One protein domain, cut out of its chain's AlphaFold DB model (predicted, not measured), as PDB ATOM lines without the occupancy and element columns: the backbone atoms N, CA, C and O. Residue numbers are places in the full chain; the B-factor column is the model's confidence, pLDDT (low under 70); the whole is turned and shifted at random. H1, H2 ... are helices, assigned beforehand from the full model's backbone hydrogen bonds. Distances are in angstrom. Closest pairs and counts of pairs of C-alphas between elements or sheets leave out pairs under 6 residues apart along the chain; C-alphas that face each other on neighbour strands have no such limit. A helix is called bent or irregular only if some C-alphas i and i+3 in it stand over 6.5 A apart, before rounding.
ATOM      1  N   ASP A  74     107.794 131.665 125.429       98.00
ATOM      2  CA  ASP A  74     108.825 132.419 126.150       98.00
ATOM      3  C   ASP A  74     110.101 132.580 125.320       98.00
ATOM      4  O   ASP A  74     110.568 133.707 125.128       98.00
ATOM      5  N   ARG A  75     110.623 131.501 124.717       98.12
ATOM      6  CA  ARG A  75     111.777 131.587 123.803       98.12
ATOM      7  C   ARG A  75     111.424 132.274 122.485       98.12
ATOM      8  O   ARG A  75     112.308 132.784 121.791       98.12
ATOM      9  N   GLY A  76     110.157 132.238 122.076       98.12
ATOM     10  CA  GLY A  76     109.648 133.022 120.950       98.12
ATOM     11  C   GLY A  76     109.731 134.521 121.234       98.12
ATOM     12  O   GLY A  76     110.361 135.256 120.478       98.12
ATOM     13  N   ALA A  77     109.156 134.954 122.353       98.25
ATOM     14  CA  ALA A  77     109.138 136.335 122.812       98.25
ATOM     15  C   ALA A  77     110.554 136.849 123.114       98.25
ATOM     16  O   ALA A  77     110.914 137.930 122.654       98.25
ATOM     17  N   GLN A  78     111.402 136.051 123.772       98.31
ATOM     18  CA  GLN A  78     112.791 136.416 124.068       98.31
ATOM     19  C   GLN A  78     113.595 136.783 122.813       98.31
ATOM     20  O   GLN A  78     114.366 137.740 122.839       98.31
ATOM     21  N   ARG A  79     113.380 136.083 121.690       98.12
ATOM     22  CA  ARG A  79     114.031 136.399 120.404       98.12
ATOM     23  C   ARG A  79     113.597 137.740 119.801       98.12
ATOM     24  O   ARG A  79     114.335 138.288 118.994       98.12
ATOM     25  N   VAL A  80     112.428 138.255 120.178       98.06
ATOM     26  CA  VAL A  80     111.895 139.551 119.714       98.06
ATOM     27  C   VAL A  80     112.260 140.683 120.678       98.06
ATOM     28  O   VAL A  80     112.504 141.807 120.251       98.06
ATOM     29  N   LEU A  81     112.277 140.390 121.980       97.88
ATOM     30  CA  LEU A  81     112.381 141.374 123.062       97.88
ATOM     31  C   LEU A  81     113.800 141.508 123.643       97.88
ATOM     32  O   LEU A  81     114.042 142.400 124.451       97.88
ATOM     33  N   GLY A  82     114.716 140.592 123.308       97.75
ATOM     34  CA  GLY A  82     116.064 140.488 123.886       97.75
ATOM     35  C   GLY A  82     116.118 139.857 125.288       97.75
ATOM     36  O   GLY A  82     117.178 139.416 125.723       97.75
ATOM     37  N   GLN A  83     114.983 139.760 125.980       96.94
ATOM     38  CA  GLN A  83     114.831 139.178 127.318       96.94
ATOM     39  C   GLN A  83     113.489 138.443 127.440       96.94
ATOM     40  O   GLN A  83     112.597 138.645 126.615       96.94
ATOM     41  N   GLY A  84     113.342 137.578 128.447       97.19
ATOM     42  CA  GLY A  84     112.108 136.816 128.655       97.19
ATOM     43  C   GLY A  84     110.888 137.719 128.900       97.19
ATOM     44  O   GLY A  84     111.029 138.863 129.349       97.19
ATOM     45  N   PRO A  85     109.664 137.246 128.592       96.62
ATOM     46  CA  PRO A  85     108.461 138.073 128.685       96.62
ATOM     47  C   PRO A  85     108.151 138.500 130.126       96.62
ATOM     48  O   PRO A  85     107.604 139.582 130.341       96.62
ATOM     49  N   ARG A  86     108.538 137.692 131.123       95.38
ATOM     50  CA  ARG A  86     108.384 138.020 132.546       95.38
ATOM     51  C   ARG A  86     109.296 139.172 132.963       95.38
ATOM     52  O   ARG A  86     108.832 140.094 133.632       95.38
ATOM     53  N   GLU A  87     110.561 139.127 132.559       97.25
ATOM     54  CA  GLU A  87     111.559 140.168 132.813       97.25
ATOM     55  C   GLU A  87     111.161 141.457 132.089       97.25
ATOM     56  O   GLU A  87     111.134 142.526 132.698       97.25
ATOM     57  N   PHE A  88     110.740 141.340 130.824       97.69
ATOM     58  CA  PHE A  88     110.248 142.462 130.029       97.69
ATOM     59  C   PHE A  88     109.041 143.150 130.677       97.69
ATOM     60  O   PHE A  88     108.991 144.374 130.732       97.69
ATOM     61  N   CYS A  89     108.078 142.384 131.198       96.94
ATOM     62  CA  CYS A  89     106.859 142.928 131.804       96.94
ATOM     63  C   CYS A  89     107.011 143.347 133.277       96.94
ATOM     64  O   CYS A  89     106.063 143.902 133.837       96.94
ATOM     65  N   ALA A  90     108.165 143.120 133.914       96.44
ATOM     66  CA  ALA A  90     108.398 143.469 135.319       96.44
ATOM     67  C   ALA A  90     108.125 144.954 135.678       96.44
ATOM     68  O   ALA A  90     107.620 145.193 136.777       96.44
ATOM     69  N   PRO A  91     108.354 145.953 134.793       96.31
ATOM     70  CA  PRO A  91     107.978 147.352 135.044       96.31
ATOM     71  C   PRO A  91     106.461 147.628 135.070       96.31
ATOM     72  O   PRO A  91     106.050 148.734 135.419       96.31
ATOM     73  N   GLY A  92     105.613 146.660 134.703       96.00
ATOM     74  CA  GLY A  92     104.154 146.741 134.823       96.00
ATOM     75  C   GLY A  92     103.394 146.880 133.497       96.00
ATOM     76  O   GLY A  92     103.865 146.505 132.425       96.00
ATOM     77  N   GLN A  93     102.165 147.405 133.572       94.25
ATOM     78  CA  GLN A  93     101.180 147.344 132.477       94.25
ATOM     79  C   GLN A  93     101.619 148.044 131.180       94.25
ATOM     80  O   GLN A  93     101.277 147.577 130.096       94.25
ATOM     81  N   ALA A  94     102.405 149.124 131.267       96.06
ATOM     82  CA  ALA A  94     102.952 149.794 130.085       96.06
ATOM     83  C   ALA A  94     103.918 148.879 129.309       96.06
ATOM     84  O   ALA A  94     103.822 148.776 128.086       96.06
ATOM     85  N   ALA A  95     104.777 148.141 130.020       96.94
ATOM     86  CA  ALA A  95     105.680 147.169 129.416       96.94
ATOM     87  C   ALA A  95     104.919 145.952 128.862       96.94
ATOM     88  O   ALA A  95     105.225 145.488 127.770       96.94
ATOM     89  N   LEU A  96     103.856 145.492 129.534       95.94
ATOM     90  CA  LEU A  96     102.972 144.450 128.993       95.94
ATOM     91  C   LEU A  96     102.305 144.880 127.673       95.94
ATOM     92  O   LEU A  96     102.225 144.088 126.734       95.94
ATOM     93  N   ALA A  97     101.850 146.131 127.571       96.00
ATOM     94  CA  ALA A  97     101.306 146.672 126.325       96.00
ATOM     95  C   ALA A  97     102.382 146.764 125.228       96.00
ATOM     96  O   ALA A  97     102.146 146.323 124.103       96.00
ATOM     97  N   GLN A  98     103.576 147.264 125.565       97.44
ATOM     98  CA  GLN A  98     104.712 147.331 124.644       97.44
ATOM     99  C   GLN A  98     105.124 145.941 124.141       97.44
ATOM    100  O   GLN A  98     105.345 145.784 122.945       97.44
ATOM    101  N   MET A  99     105.137 144.926 125.014       97.94
ATOM    102  CA  MET A  99     105.402 143.536 124.644       97.94
ATOM    103  C   MET A  99     104.443 143.085 123.540       97.94
ATOM    104  O   MET A  99     104.885 142.644 122.482       97.94
ATOM    105  N   TRP A 100     103.131 143.237 123.743       97.56
ATOM    106  CA  TRP A 100     102.145 142.812 122.747       97.56
ATOM    107  C   TRP A 100     102.256 143.580 121.430       97.56
ATOM    108  O   TRP A 100     102.117 142.959 120.378       97.56
ATOM    109  N   THR A 101     102.569 144.878 121.461       97.44
ATOM    110  CA  THR A 101     102.865 145.668 120.252       97.44
ATOM    111  C   THR A 101     104.098 145.130 119.514       97.44
ATOM    112  O   THR A 101     104.050 144.943 118.298       97.44
ATOM    113  N   SER A 102     105.176 144.813 120.237       97.88
ATOM    114  CA  SER A 102     106.410 144.248 119.675       97.88
ATOM    115  C   SER A 102     106.230 142.838 119.110       97.88
ATOM    116  O   SER A 102     106.866 142.504 118.116       97.88
ATOM    117  N   LEU A 103     105.363 142.006 119.698       98.06
ATOM    118  CA  LEU A 103     105.042 140.681 119.149       98.06
ATOM    119  C   LEU A 103     104.073 140.770 117.957       98.06
ATOM    120  O   LEU A 103     104.194 139.990 117.014       98.06
ATOM    121  N   ALA A 104     103.141 141.730 117.963       97.44
ATOM    122  CA  ALA A 104     102.189 141.940 116.872       97.44
ATOM    123  C   ALA A 104     102.852 142.457 115.585       97.44
ATOM    124  O   ALA A 104     102.369 142.156 114.492       97.44
ATOM    125  N   SER A 105     103.962 143.198 115.692       97.12
ATOM    126  CA  SER A 105     104.735 143.654 114.529       97.12
ATOM    127  C   SER A 105     105.531 142.536 113.843       97.12
ATOM    128  O   SER A 105     105.973 142.723 112.712       97.12
ATOM    129  N   GLN A 106     105.686 141.368 114.479       97.31
ATOM    130  CA  GLN A 106     106.415 140.229 113.921       97.31
ATOM    131  C   GLN A 106     105.511 139.364 113.026       97.31
ATOM    132  O   GLN A 106     104.596 138.691 113.522       97.31
ATOM    133  N   PRO A 107     105.766 139.294 111.703       93.75
ATOM    134  CA  PRO A 107     104.952 138.482 110.812       93.75
ATOM    135  C   PRO A 107     105.024 137.005 111.206       93.75
ATOM    136  O   PRO A 107     106.110 136.430 111.327       93.75
ATOM    137  N   LYS A 108     103.854 136.371 111.347       96.56
ATOM    138  CA  LYS A 108     103.724 134.935 111.652       96.56
ATOM    139  C   LYS A 108     104.376 134.510 112.983       96.56
ATOM    140  O   LYS A 108     104.810 133.366 113.092       96.56
ATOM    141  N   PHE A 109     104.444 135.396 113.985       98.38
ATOM    142  CA  PHE A 109     105.009 135.105 115.312       98.38
ATOM    143  C   PHE A 109     104.537 133.763 115.905       98.38
ATOM    144  O   PHE A 109     105.356 132.865 116.100       98.38
ATOM    145  N   PHE A 110     103.226 133.581 116.116       98.44
ATOM    146  CA  PHE A 110     102.694 132.356 116.731       98.44
ATOM    147  C   PHE A 110     102.847 131.121 115.827       98.44
ATOM    148  O   PHE A 110     102.995 130.017 116.333       98.44
ATOM    149  N   GLU A 111     102.859 131.283 114.498       97.69
ATOM    150  CA  GLU A 111     103.080 130.174 113.546       97.69
ATOM    151  C   GLU A 111     104.506 129.613 113.605       97.69
ATOM    152  O   GLU A 111     104.726 128.463 113.231       97.69
ATOM    153  N   ARG A 112     105.472 130.422 114.055       97.19
ATOM    154  CA  ARG A 112     106.909 130.107 114.076       97.19
ATOM    155  C   ARG A 112     107.420 129.661 115.450       97.19
ATOM    156  O   ARG A 112     108.623 129.441 115.605       97.19
ATOM    157  N   LEU A 113     106.542 129.538 116.448       98.56
ATOM    158  CA  LEU A 113     106.930 129.055 117.772       98.56
ATOM    159  C   LEU A 113     107.418 127.608 117.692       98.56
ATOM    160  O   LEU A 113     106.817 126.762 117.025       98.56
TER     161      LEU A 113
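This is residues 74 to 113 of the 486 residues of the protein "Hypothetical protein" of Polarella glacialis (UniProt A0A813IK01). The longest helix, H3, forms one long side of a small elongated body, and the two shorter helices H1 and H2 pack on it from the other side, H2 near its first half and H1 crosswise near its second half. Beyond H3 a tail of residues 105 to 113 goes on past the helix end and folds back toward the beginning of H1, and the printed part thus goes round in one loop, nearly closed, with its first and last C-alphas 9.2 A apart. The printed part has 40 residues with three named helices, in the order H1, H2, H3, and no named strand; the class is all helix. It is compact, with a radius of gyration of the C-alphas of 9.6 A, and the C-alphas span 27 by 16 by 12 A.

H1, residues 74 to 81, touches H2, residues 85 to 89, and their closest C-alphas, those of Ala 77 and Pro 85, are 6.2 A apart. H2 touches H3, residues 93 to 104, with residues 95 to 99 alone of H3; the closest C-alphas, those of Cys 89 and Ala 95, are 5.0 A apart. H1 touches H3 with residues 99 to 103 alone of H3, where the closest C-alphas, those of Val 80 and Leu 103, are 7.0 A apart. The lines of H1 and H3 stand about perpendicular, at 89 degrees. In H2 and H3 every pair of O i and N i+4 is within hydrogen-bond range; in H1 3 of 4 are.

H1 begins at Asp 74, with its C-alpha at (108.825, 132.419, 126.150), and ends at Leu 81, 10.1 A from first to last C-alpha. After a tight link of 3 residues comes H2, from Pro 85 to Cys 89, 5 residues. A second tight link of 3 residues leads to H3, which begins at Gln 93, with its C-alpha at (101.180, 147.344, 132.477). H3 ends at Ala 104, with its C-alpha at (102.189, 141.940, 116.872), and measures 16.5 A from first to last C-alpha. No helix is bent or irregular.

The outline is elongated, and the two C-alphas farthest apart, those of Pro 91 and Glu 111, are 28.0 A apart. The printed part runs from residue 74 to residue 113 of a full chain of 486 residues and has no cut. No link between the named helices is long. The mean pLDDT of the printed part is 97.2, and no printed residue is under 70.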